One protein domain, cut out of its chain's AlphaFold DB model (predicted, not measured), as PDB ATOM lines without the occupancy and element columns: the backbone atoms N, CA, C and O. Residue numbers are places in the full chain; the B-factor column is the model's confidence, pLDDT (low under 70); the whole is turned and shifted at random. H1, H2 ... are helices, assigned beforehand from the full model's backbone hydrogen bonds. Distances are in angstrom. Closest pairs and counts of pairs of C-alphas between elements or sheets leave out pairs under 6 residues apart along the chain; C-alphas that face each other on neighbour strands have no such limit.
ATOM      1  N   GLN A   2     234.056 266.201 309.911       78.94
ATOM      2  CA  GLN A   2     233.641 265.612 311.197       78.94
ATOM      3  C   GLN A   2     232.163 265.185 311.227       78.94
ATOM      4  O   GLN A   2     231.883 264.016 311.437       78.94
ATOM      5  N   ALA A   3     231.238 266.074 310.851       80.06
ATOM      6  CA  ALA A   3     229.804 265.761 310.831       80.06
ATOM      7  C   ALA A   3     229.416 264.563 309.932       80.06
ATOM      8  O   ALA A   3     228.508 263.814 310.274       80.06
ATOM      9  N   ASN A   4     230.108 264.352 308.804       76.81
ATOM     10  CA  ASN A   4     229.831 263.221 307.906       76.81
ATOM     11  C   ASN A   4     230.380 261.907 308.482       76.81
ATOM     12  O   ASN A   4     229.743 260.867 308.350       76.81
ATOM     13  N   ILE A   5     231.549 261.961 309.131       80.94
ATOM     14  CA  ILE A   5     232.142 260.815 309.834       80.94
ATOM     15  C   ILE A   5     231.257 260.425 311.021       80.94
ATOM     16  O   ILE A   5     230.922 259.255 311.177       80.94
ATOM     17  N   ASP A   6     230.820 261.408 311.808       85.25
ATOM     18  CA  ASP A   6     229.921 261.192 312.939       85.25
ATOM     19  C   ASP A   6     228.592 260.592 312.477       85.25
ATOM     20  O   ASP A   6     228.101 259.655 313.101       85.25
ATOM     21  N   TYR A   7     228.037 261.060 311.353       80.31
ATOM     22  CA  TYR A   7     226.822 260.491 310.770       80.31
ATOM     23  C   TYR A   7     226.993 259.003 310.422       80.31
ATOM     24  O   TYR A   7     226.176 258.188 310.842       80.31
ATOM     25  N   ILE A   8     228.074 258.629 309.728       81.25
ATOM     26  CA  ILE A   8     228.354 257.226 309.370       81.25
ATOM     27  C   ILE A   8     228.538 256.362 310.627       81.25
ATOM     28  O   ILE A   8     227.989 255.265 310.711       81.25
ATOM     29  N   ASN A   9     229.265 256.865 311.626       84.06
ATOM     30  CA  ASN A   9     229.476 256.153 312.888       84.06
ATOM     31  C   ASN A   9     228.180 255.997 313.702       84.06
ATOM     32  O   ASN A   9     228.011 254.996 314.391       84.06
ATOM     33  N   THR A  10     227.268 256.972 313.625       84.00
ATOM     34  CA  THR A  10     226.020 256.989 314.406       84.00
ATOM     35  C   THR A  10     224.907 256.169 313.753       84.00
ATOM     36  O   THR A  10     224.160 255.490 314.453       84.00
ATOM     37  N   TYR A  11     224.783 256.224 312.423       80.38
ATOM     38  CA  TYR A  11     223.656 255.645 311.679       80.38
ATOM     39  C   TYR A  11     224.036 254.416 310.830       80.38
ATOM     40  O   TYR A  11     223.157 253.760 310.273       80.38
ATOM     41  N   GLY A  12     225.319 254.036 310.798       70.81
ATOM     42  CA  GLY A  12     225.819 252.803 310.187       70.81
ATOM     43  C   GLY A  12     226.292 252.947 308.730       70.81
ATOM     44  O   GLY A  12     226.207 254.019 308.133       70.81
ATOM     45  N   PRO A  13     226.808 251.855 308.124       67.31
ATOM     46  CA  PRO A  13     227.431 251.864 306.792       67.31
ATOM     47  C   PRO A  13     226.437 251.996 305.624       67.31
ATOM     48  O   PRO A  13     226.855 252.135 304.475       67.31
ATOM     49  N   GLY A  14     225.130 251.934 305.887       65.62
ATOM     50  CA  GLY A  14     224.108 252.179 304.875       65.62
ATOM     51  C   GLY A  14     223.966 253.677 304.651       65.62
ATOM     52  O   GLY A  14     223.555 254.393 305.558       65.62
ATOM     53  N   PHE A  15     224.297 254.159 303.454       66.38
ATOM     54  CA  PHE A  15     224.043 255.543 303.054       66.38
ATOM     55  C   PHE A  15     222.522 255.751 302.917       66.38
ATOM     56  O   PHE A  15     221.964 255.704 301.821       66.38
ATOM     57  N   ASP A  16     221.825 255.904 304.046       83.56
ATOM     58  CA  ASP A  16     220.383 256.127 304.083       83.56
ATOM     59  C   ASP A  16     220.096 257.596 303.767       83.56
ATOM     60  O   ASP A  16     219.961 258.460 304.639       83.56
ATOM     61  N   VAL A  17     220.018 257.876 302.466       81.12
ATOM     62  CA  VAL A  17     219.710 259.202 301.920       81.12
ATOM     63  C   VAL A  17     218.416 259.756 302.521       81.12
ATOM     64  O   VAL A  17     218.338 260.949 302.815       81.12
ATOM     65  N   LEU A  18     217.412 258.906 302.756       85.56
ATOM     66  CA  LEU A  18     216.140 259.338 303.325       85.56
ATOM     67  C   LEU A  18     216.310 259.759 304.790       85.56
ATOM     68  O   LEU A  18     215.791 260.802 305.197       85.56
ATOM     69  N   HIS A  19     217.075 259.000 305.574       86.44
ATOM     70  CA  HIS A  19     217.390 259.360 306.953       86.44
ATOM     71  C   HIS A  19     218.240 260.634 307.040       86.44
ATOM     72  O   HIS A  19     217.958 261.507 307.862       86.44
ATOM     73  N   PHE A  20     219.228 260.793 306.157       84.56
ATOM     74  CA  PHE A  20     220.037 262.010 306.068       84.56
ATOM     75  C   PHE A  20     219.172 263.248 305.794       84.56
ATOM     76  O   PHE A  20     219.268 264.245 306.510       84.56
ATOM     77  N   ILE A  21     218.267 263.170 304.811       87.38
ATOM     78  CA  ILE A  21     217.326 264.257 304.496       87.38
ATOM     79  C   ILE A  21     216.428 264.567 305.698       87.38
ATOM     80  O   ILE A  21     216.154 265.736 305.980       87.38
ATOM     81  N   ARG A  22     215.986 263.543 306.438       89.00
ATOM     82  CA  ARG A  22     215.174 263.730 307.646       89.00
ATOM     83  C   ARG A  22     215.929 264.520 308.714       89.00
ATOM     84  O   ARG A  22     215.374 265.469 309.261       89.00
ATOM     85  N   LEU A  23     217.190 264.172 308.974       88.50
ATOM     86  CA  LEU A  23     218.032 264.889 309.937       88.50
ATOM     87  C   LEU A  23     218.355 266.314 309.481       88.50
ATOM     88  O   LEU A  23     218.312 267.237 310.291       88.50
ATOM     89  N   ALA A  24     218.581 266.521 308.182       87.06
ATOM     90  CA  ALA A  24     218.777 267.848 307.599       87.06
ATOM     91  C   ALA A  24     217.550 268.772 307.774       87.06
ATOM     92  O   ALA A  24     217.660 269.989 307.652       87.06
ATOM     93  N   ASN A  25     216.383 268.212 308.114       91.50
ATOM     94  CA  ASN A  25     215.138 268.941 308.358       91.50
ATOM     95  C   ASN A  25     214.616 268.805 309.801       91.50
ATOM     96  O   ASN A  25     213.468 269.154 310.064       91.50
ATOM     97  N   ILE A  26     215.433 268.318 310.744       92.19
ATOM     98  CA  ILE A  26     214.987 268.004 312.114       92.19
ATOM     99  C   ILE A  26     214.522 269.231 312.909       92.19
ATOM    100  O   ILE A  26     213.681 269.120 313.798       92.19
ATOM    101  N   ASN A  27     215.072 270.405 312.604       94.12
ATOM    102  CA  ASN A  27     214.727 271.658 313.261       94.12
ATOM    103  C   ASN A  27     214.703 272.819 312.248       94.12
ATOM    104  O   ASN A  27     215.265 272.690 311.153       94.12
ATOM    105  N   PRO A  28     214.079 273.962 312.597       92.44
ATOM    106  CA  PRO A  28     213.954 275.096 311.684       92.44
ATOM    107  C   PRO A  28     215.290 275.636 311.162       92.44
ATOM    108  O   PRO A  28     215.376 275.983 309.989       92.44
ATOM    109  N   ALA A  29     216.341 275.666 311.988       91.69
ATOM    110  CA  ALA A  29     217.652 276.171 311.581       91.69
ATOM    111  C   ALA A  29     218.331 275.249 310.551       91.69
ATOM    112  O   ALA A  29     218.787 275.717 309.511       91.69
ATOM    113  N   ALA A  30     218.333 273.935 310.798       89.81
ATOM    114  CA  ALA A  30     218.860 272.934 309.870       89.81
ATOM    115  C   ALA A  30     218.085 272.929 308.541       89.81
ATOM    116  O   ALA A  30     218.692 272.890 307.470       89.81
ATOM    117  N   SER A  31     216.753 273.048 308.604       91.75
ATOM    118  CA  SER A  31     215.918 273.129 307.402       91.75
ATOM    119  C   SER A  31     216.173 274.421 306.620       91.75
ATOM    120  O   SER A  31     216.285 274.367 305.397       91.75
ATOM    121  N   SER A  32     216.326 275.567 307.299       94.31
ATOM    122  CA  SER A  32     216.672 276.840 306.649       94.31
ATOM    123  C   SER A  32     218.002 276.733 305.909       94.31
ATOM    124  O   SER A  32     218.047 276.981 304.710       94.31
ATOM    125  N   LEU A  33     219.054 276.253 306.581       91.50
ATOM    126  CA  LEU A  33     220.372 276.088 305.969       91.50
ATOM    127  C   LEU A  33     220.345 275.113 304.781       91.50
ATOM    128  O   LEU A  33     220.974 275.359 303.755       91.50
ATOM    129  N   SER A  34     219.589 274.018 304.897       91.44
ATOM    130  CA  SER A  34     219.419 273.050 303.809       91.44
ATOM    131  C   SER A  34     218.723 273.667 302.594       91.44
ATOM    132  O   SER A  34     219.110 273.386 301.461       91.44
ATOM    133  N   ARG A  35     217.718 274.524 302.808       94.06
ATOM    134  CA  ARG A  35     217.017 275.241 301.731       94.06
ATOM    135  C   ARG A  35     217.907 276.291 301.081       94.06
ATOM    136  O   ARG A  35     217.947 276.340 299.855       94.06
ATOM    137  N   ASP A  36     218.645 277.065 301.874       95.06
ATOM    138  CA  ASP A  36     219.594 278.064 301.369       95.06
ATOM    139  C   ASP A  36     220.652 277.397 300.486       95.06
ATOM    140  O   ASP A  36     220.902 277.829 299.358       95.06
ATOM    141  N   LEU A  37     221.211 276.276 300.958       93.19
ATOM    142  CA  LEU A  37     222.163 275.486 300.190       93.19
ATOM    143  C   LEU A  37     221.526 274.908 298.925       93.19
ATOM    144  O   LEU A  37     222.146 274.969 297.866       93.19
ATOM    145  N   LEU A  38     220.312 274.360 298.995       93.75
ATOM    146  CA  LEU A  38     219.631 273.773 297.838       93.75
ATOM    147  C   LEU A  38     219.356 274.820 296.753       93.75
ATOM    148  O   LEU A  38     219.707 274.618 295.590       93.75
ATOM    149  N   ILE A  39     218.766 275.955 297.130       96.56
ATOM    150  CA  ILE A  39     218.434 277.036 296.199       96.56
ATOM    151  C   ILE A  39     219.724 277.620 295.611       96.56
ATOM    152  O   ILE A  39     219.868 277.668 294.389       96.56
ATOM    153  N   GLY A  40     220.698 277.978 296.453       96.75
ATOM    154  CA  GLY A  40     221.964 278.561 296.006       96.75
ATOM    155  C   GLY A  40     222.785 277.621 295.119       96.75
ATOM    156  O   GLY A  40     223.228 278.014 294.039       96.75
ATOM    157  N   SER A  41     222.952 276.360 295.531       95.19
ATOM    158  CA  SER A  41     223.707 275.377 294.743       95.19
ATOM    159  C   SER A  41     223.022 275.053 293.418       95.19
ATOM    160  O   SER A  41     223.713 274.946 292.409       95.19
ATOM    161  N   SER A  42     221.687 274.970 293.373       95.69
ATOM    162  CA  SER A  42     220.958 274.727 292.121       95.69
ATOM    163  C   SER A  42     221.169 275.854 291.107       95.69
ATOM    164  O   SER A  42     221.504 275.584 289.953       95.69
ATOM    165  N   ALA A  43     221.080 277.115 291.547       97.00
ATOM    166  CA  ALA A  43     221.332 278.274 290.698       97.00
ATOM    167  C   ALA A  43     222.770 278.271 290.156       97.00
ATOM    168  O   ALA A  43     222.986 278.471 288.958       97.00
ATOM    169  N   ILE A  44     223.753 277.977 291.015       96.62
ATOM    170  CA  ILE A  44     225.160 277.904 290.610       96.62
ATOM    171  C   ILE A  44     225.387 276.737 289.644       96.62
ATOM    172  O   ILE A  44     226.049 276.930 288.636       96.62
ATOM    173  N   VAL A  45     224.810 275.554 289.872       95.75
ATOM    174  CA  VAL A  45     224.936 274.406 288.953       95.75
ATOM    175  C   VAL A  45     224.367 274.714 287.570       95.75
ATOM    176  O   VAL A  45     225.007 274.387 286.570       95.75
ATOM    177  N   VAL A  46     223.215 275.386 287.492       96.69
ATOM    178  CA  VAL A  46     222.640 275.826 286.211       96.69
ATOM    179  C   VAL A  46     223.581 276.801 285.500       96.69
ATOM    180  O   VAL A  46     223.851 276.636 284.308       96.69
ATOM    181  N   TRP A  47     224.140 277.772 286.226       97.19
ATOM    182  CA  TRP A  47     225.135 278.689 285.669       97.19
ATOM    183  C   TRP A  47     226.399 277.956 285.201       97.19
ATOM    184  O   TRP A  47     226.840 278.172 284.074       97.19
ATOM    185  N   MET A  48     226.946 277.042 286.008       96.88
ATOM    186  CA  MET A  48     228.128 276.254 285.654       96.88
ATOM    187  C   MET A  48     227.890 275.421 284.390       96.88
ATOM    188  O   MET A  48     228.778 275.323 283.549       96.88
ATOM    189  N   PHE A  49     226.687 274.863 284.215       96.50
ATOM    190  CA  PHE A  49     226.319 274.144 282.996       96.50
ATOM    191  C   PHE A  49     226.307 275.066 281.770       96.50
ATOM    192  O   PHE A  49     226.918 274.742 280.751       96.50
ATOM    193  N   SER A  50     225.657 276.229 281.875       97.19
ATOM    194  CA  SER A  50     225.630 277.230 280.799       97.19
ATOM    195  C   SER A  50     227.041 277.698 280.427       97.19
ATOM    196  O   SER A  50     227.399 277.756 279.252       97.19
ATOM    197  N   GLU A  51     227.869 277.993 281.425       97.19
ATOM    198  CA  GLU A  51     229.236 278.478 281.241       97.19
ATOM    199  C   GLU A  51     230.159 277.381 280.689       97.19
ATOM    200  O   GLU A  51     230.965 277.631 279.794       97.19
ATOM    201  N   SER A  52     229.989 276.135 281.142       96.31
ATOM    202  CA  SER A  52     230.699 274.976 280.594       96.31
ATOM    203  C   SER A  52     230.399 274.764 279.115       96.31
ATOM    204  O   SER A  52     231.290 274.328 278.390       96.31
ATOM    205  N   LYS A  53     229.162 275.024 278.672       95.38
ATOM    206  CA  LYS A  53     228.791 274.958 277.255       95.38
ATOM    207  C   LYS A  53     229.411 276.104 276.464       95.38
ATOM    208  O   LYS A  53     229.941 275.851 275.392       95.38
ATOM    209  N   ARG A  54     229.390 277.325 277.010       95.94
ATOM    210  CA  ARG A  54     229.979 278.517 276.380       95.94
ATOM    211  C   ARG A  54     231.482 278.377 276.135       95.94
ATOM    212  O   ARG A  54     231.958 278.808 275.097       95.94
ATOM    213  N   LEU A  55     232.205 277.797 277.092       95.56
ATOM    214  CA  LEU A  55     233.664 277.643 277.050       95.56
ATOM    215  C   LEU A  55     234.116 276.252 276.568       95.56
ATOM    216  O   LEU A  55     235.307 275.966 276.564       95.56
ATOM    217  N   GLU A  56     233.188 275.363 276.204       93.75
ATOM    218  CA  GLU A  56     233.482 273.987 275.761       93.75
ATOM    219  C   GLU A  56     234.330 273.161 276.758       93.75
ATOM    220  O   GLU A  56     235.174 272.344 276.384       93.75
ATOM    221  N   ILE A  57     234.100 273.336 278.065       95.25
ATOM    222  CA  ILE A  57     234.859 272.636 279.116       95.25
ATOM    223  C   ILE A  57     234.582 271.120 279.062       95.25
ATOM    224  O   ILE A  57     233.507 270.649 279.435       95.25
ATOM    225  N   LYS A  58     235.586 270.328 278.663       88.56
ATOM    226  CA  LYS A  58     235.475 268.870 278.435       88.56
ATOM    227  C   LYS A  58     235.190 268.031 279.693       88.56
ATOM    228  O   LYS A  58     234.521 267.003 279.611       88.56
ATOM    229  N   TYR A  59     235.692 268.444 280.858       90.06
ATOM    230  CA  TYR A  59     235.652 267.647 282.100       90.06
ATOM    231  C   TYR A  59     234.587 268.101 283.109       90.06
ATOM    232  O   TYR A  59     234.674 267.779 284.292       90.06
ATOM    233  N   PHE A  60     233.551 268.812 282.660       93.31
ATOM    234  CA  PHE A  60     232.482 269.295 283.540       93.31
ATOM    235  C   PHE A  60     231.753 268.181 284.312       93.31
ATOM    236  O   PHE A  60     231.330 268.378 285.448       93.31
ATOM    237  N   TRP A  61     231.665 266.971 283.756       93.25
ATOM    238  CA  TRP A  61     231.061 265.826 284.444       93.25
ATOM    239  C   TRP A  61     231.761 265.483 285.776       93.25
ATOM    240  O   TRP A  61     231.093 265.059 286.717       93.25
ATOM    241  N   VAL A  62     233.071 265.737 285.905       94.69
ATOM    242  CA  VAL A  62     233.833 265.532 287.153       94.69
ATOM    243  C   VAL A  62     233.360 266.495 288.247       94.69
ATOM    244  O   VAL A  62     233.252 266.120 289.416       94.69
ATOM    245  N   VAL A  63     233.013 267.730 287.874       95.06
ATOM    246  CA  VAL A  63     232.437 268.729 288.790       95.06
ATOM    247  C   VAL A  63     231.076 268.257 289.302       95.06
ATOM    248  O   VAL A  63     230.801 268.319 290.500       95.06
ATOM    249  N   ILE A  64     230.231 267.717 288.421       94.12
ATOM    250  CA  ILE A  64     228.922 267.189 288.823       94.12
ATOM    251  C   ILE A  64     229.081 265.991 289.763       94.12
ATOM    252  O   ILE A  64     228.481 265.975 290.833       94.12
ATOM    253  N   ILE A  65     229.947 265.030 289.432       94.12
ATOM    254  CA  ILE A  65     230.195 263.865 290.292       94.12
ATOM    255  C   ILE A  65     230.757 264.284 291.656       94.12
ATOM    256  O   ILE A  65     230.272 263.825 292.688       94.12
ATOM    257  N   SER A  66     231.735 265.191 291.692       93.12
ATOM    258  CA  SER A  66     232.312 265.675 292.955       93.12
ATOM    259  C   SER A  66     231.314 266.449 293.827       93.12
ATOM    260  O   SER A  66     231.455 266.450 295.048       93.12
ATOM    261  N   THR A  67     230.265 267.035 293.237       90.81
ATOM    262  CA  THR A  67     229.182 267.691 293.989       90.81
ATOM    263  C   THR A  67     228.421 266.691 294.864       90.81
ATOM    264  O   THR A  67     228.115 267.008 296.012       90.81
ATOM    265  N   PHE A  68     228.161 265.484 294.348       86.56
ATOM    266  CA  PHE A  68     227.431 264.432 295.064       86.56
ATOM    267  C   PHE A  68     228.335 263.527 295.909       86.56
ATOM    268  O   PHE A  68     227.914 263.082 296.970       86.56
ATOM    269  N   LEU A  69     229.568 263.256 295.461       87.12
ATOM    270  CA  LEU A  69     230.497 262.376 296.182       87.12
ATOM    271  C   LEU A  69     231.267 263.078 297.307       87.12
ATOM    272  O   LEU A  69     231.655 262.421 298.269       87.12
ATOM    273  N   ILE A  70     231.532 264.382 297.178       88.56
ATOM    274  CA  ILE A  70     232.370 265.130 298.125       88.56
ATOM    275  C   ILE A  70     231.539 266.211 298.814       88.56
ATOM    276  O   ILE A  70     231.201 266.068 299.986       88.56
ATOM    277  N   ALA A  71     231.245 267.303 298.105       89.75
ATOM    278  CA  ALA A  71     230.395 268.406 298.552       89.75
ATOM    279  C   ALA A  71     230.326 269.485 297.465       89.75
ATOM    280  O   ALA A  71     231.306 269.725 296.754       89.75
ATOM    281  N   PHE A  72     229.234 270.253 297.451       92.62
ATOM    282  CA  PHE A  72     229.126 271.477 296.648       92.62
ATOM    283  C   PHE A  72     230.254 272.489 296.936       92.62
ATOM    284  O   PHE A  72     230.810 273.094 296.022       92.62
ATOM    285  N   ALA A  73     230.651 272.626 298.207       92.94
ATOM    286  CA  ALA A  73     231.723 273.535 298.619       92.94
ATOM    287  C   ALA A  73     233.100 273.179 298.027       92.94
ATOM    288  O   ALA A  73     233.972 274.039 297.960       92.94
ATOM    289  N   PHE A  74     233.301 271.929 297.596       94.69
ATOM    290  CA  PHE A  74     234.508 271.497 296.892       94.69
ATOM    291  C   PHE A  74     234.352 271.616 295.371       94.69
ATOM    292  O   PHE A  74     235.260 272.087 294.685       94.69
ATOM    293  N   SER A  75     233.198 271.209 294.834       95.50
ATOM    294  CA  SER A  75     232.985 271.186 293.388       95.50
ATOM    295  C   SER A  75     232.914 272.582 292.762       95.50
ATOM    296  O   SER A  75     233.424 272.770 291.660       95.50
ATOM    297  N   ALA A  76     232.355 273.580 293.456       95.88
ATOM    298  CA  ALA A  76     232.275 274.946 292.936       95.88
ATOM    299  C   ALA A  76     233.667 275.593 292.719       95.88
ATOM    300  O   ALA A  76     233.928 276.050 291.603       95.88
ATOM    301  N   PRO A  77     234.612 275.579 293.685       96.19
ATOM    302  CA  PRO A  77     235.994 276.004 293.432       96.19
ATOM    303  C   PRO A  77     236.698 275.202 292.330       96.19
ATOM    304  O   PRO A  77     237.408 275.786 291.513       96.19
ATOM    305  N   LEU A  78     236.474 273.883 292.260       96.44
ATOM    306  CA  LEU A  78     237.027 273.041 291.192       96.44
ATOM    307  C   LEU A  78     236.541 273.493 289.805       96.44
ATOM    308  O   LEU A  78     237.332 273.565 288.866       96.44
ATOM    309  N   PHE A  79     235.259 273.836 289.673       97.31
ATOM    310  CA  PHE A  79     234.720 274.390 288.433       97.31
ATOM    311  C   PHE A  79     235.366 275.723 288.070       97.31
ATOM    312  O   PHE A  79     235.767 275.911 286.924       97.31
ATOM    313  N   LEU A  80     235.483 276.639 289.037       97.06
ATOM    314  CA  LEU A  80     236.108 277.943 288.811       97.06
ATOM    315  C   LEU A  80     237.559 277.797 288.340       97.06
ATOM    316  O   LEU A  80     237.974 278.512 287.434       97.06
ATOM    317  N   PHE A  81     238.293 276.826 288.882       96.81
ATOM    318  CA  PHE A  81     239.640 276.498 288.423       96.81
ATOM    319  C   PHE A  81     239.665 276.019 286.960       96.81
ATOM    320  O   PHE A  81     240.426 276.549 286.154       96.81
ATOM    321  N   LEU A  82     238.806 275.061 286.586       96.19
ATOM    322  CA  LEU A  82     238.712 274.579 285.197       96.19
ATOM    323  C   LEU A  82     238.295 275.687 284.224       96.19
ATOM    324  O   LEU A  82     238.799 275.756 283.102       96.19
ATOM    325  N   ARG A  83     237.383 276.557 284.662       96.50
ATOM    326  CA  ARG A  83     236.936 277.729 283.909       96.50
ATOM    327  C   ARG A  83     238.095 278.687 283.640       96.50
ATOM    328  O   ARG A  83     238.240 279.135 282.509       96.50
ATOM    329  N   GLU A  84     238.911 278.982 284.648       96.81
ATOM    330  CA  GLU A  84     240.052 279.891 284.504       96.81
ATOM    331  C   GLU A  84     241.091 279.345 283.517       96.81
ATOM    332  O   GLU A  84     241.541 280.065 282.629       96.81
ATOM    333  N   LEU A  85     241.404 278.047 283.596       95.00
ATOM    334  CA  LEU A  85     242.305 277.401 282.638       95.00
ATOM    335  C   LEU A  85     241.816 277.549 281.195       95.00
ATOM    336  O   LEU A  85     242.619 277.813 280.300       95.00
ATOM    337  N   ARG A  86     240.507 277.396 280.975       95.25
ATOM    338  CA  ARG A  86     239.920 277.498 279.639       95.25
ATOM    339  C   ARG A  86     239.927 278.929 279.107       95.25
ATOM    340  O   ARG A  86     240.264 279.137 277.950       95.25
ATOM    341  N   LEU A  87     239.642 279.914 279.957       95.69
ATOM    342  CA  LEU A  87     239.734 281.327 279.578       95.69
ATOM    343  C   LEU A  87     241.159 281.723 279.173       95.69
ATOM    344  O   LEU A  87     241.336 282.431 278.186       95.69
ATOM    345  N   ILE A  88     242.171 281.239 279.898       96.25
ATOM    346  CA  ILE A  88     243.583 281.474 279.561       96.25
ATOM    347  C   ILE A  88     243.944 280.830 278.218       96.25
ATOM    348  O   ILE A  88     244.721 281.394 277.451       96.25
ATOM    349  N   GLU A  89     243.419 279.638 277.932       93.56
ATOM    350  CA  GLU A  89     243.616 278.970 276.646       93.56
ATOM    351  C   GLU A  89     242.992 279.782 275.504       93.56
ATOM    352  O   GLU A  89     243.695 280.122 274.555       93.56
ATOM    353  N   ASP A  90     241.728 280.186 275.639       91.38
ATOM    354  CA  ASP A  90     241.021 280.989 274.636       91.38
ATOM    355  C   ASP A  90     241.720 282.338 274.379       91.38
ATOM    356  O   ASP A  90     241.781 282.801 273.241       91.38
ATOM    357  N   GLN A  91     242.304 282.964 275.407       91.31
ATOM    358  CA  GLN A  91     243.084 284.201 275.265       91.31
ATOM    359  C   GLN A  91     244.400 284.024 274.500       91.31
ATOM    360  O   GLN A  91     244.890 284.989 273.929       91.31
ATOM    361  N   LYS A  92     245.004 282.831 274.501       88.56
ATOM    362  CA  LYS A  92     246.260 282.577 273.771       88.56
ATOM    363  C   LYS A  92     246.056 282.391 272.270       88.56
ATOM    364  O   LYS A  92     247.020 282.523 271.521       88.56
ATOM    365  N   TYR A  93     244.847 282.018 271.853       81.38
ATOM    366  CA  TYR A  93     244.507 281.726 270.457       81.38
ATOM    367  C   TYR A  93     243.705 282.845 269.769       81.38
ATOM    368  O   TYR A  93     243.416 282.718 268.579       81.38
ATOM    369  N   ASN A  94     243.373 283.920 270.496       69.44
ATOM    370  CA  ASN A  94     242.818 285.174 269.968       69.44
ATOM    371  C   ASN A  94     243.906 286.247 269.877       69.44
ATOM    372  O   ASN A  94     243.822 287.074 268.944       69.44
TER     373      ASN A  94
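Overview. This is residues 2 to 94 of the 94 residues of an uncharacterized protein of Prochlorococcus sp. MIT 0601 (UniProt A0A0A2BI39). The longest helix, H3, and the long H5 run the same way along a loose rod, and the short H4 runs back the opposite way, packed on the first part of H5, residues 72 to 79, so that the centres of the three helices make a triangle. The short helices H1 and H2 lie at the end of the rod where H3 begins, and H5 reaches to the other end. The 93 printed residues hold five named helices, H1 to H5 in chain order, and no named strand: the class is all helix. The whole is loose, with a radius of gyration of the C-alphas of 16.9 A, and spans 54 by 26 by 19 A.

Along the chain. Find C-alpha 28 at (213.954, 275.096, 311.684); from there H3 runs 38.9 A through residues 28 to 54. H4 is residues 60 to 69, and H5, residues 72 to 93, runs 32.1 A to C-alpha 93 at (244.507, 281.726, 270.457). Go back to C-alpha 2 at (233.641, 265.612, 311.197) for H1, residues 2 to 11; H2 is residues 17 to 24.

Arrangement. H3, H4 and H5 form an up and down bundle, each running against the one before. H3, with residues 41 to 52 alone, only just touches H5, with 3 pairs of C-alphas within 8 A; the closest are Ser 41 and Phe 72, 6.9 A. H4 and H5 touch and form a helical hairpin at a shallow tilt of 12 degrees; the closest C-alphas, Thr 67 and Ser 75, are 5.2 A apart. H3 and H4 are close but not clearly touching, with C-alphas 52 and 60 at 6.6 A. H2 and H3 only just touch, with 3 pairs of C-alphas within 8 A, and only at the corner; C-alphas 24 and 30 are closest, 5.6 A. H1 touches no helix. Every O i to N i+4 pair is within hydrogen-bond range in H1, H2 and H3; H4 has 5 of 6 and H5 17 of 18.

Size, cuts and confidence. The C-alphas farthest apart, Thr 10 and Asn 94, are 55.2 A apart. The printed part has no cut, and its four links are tight. Look for pLDDT under 70 at residues 13 to 15 and residue 94.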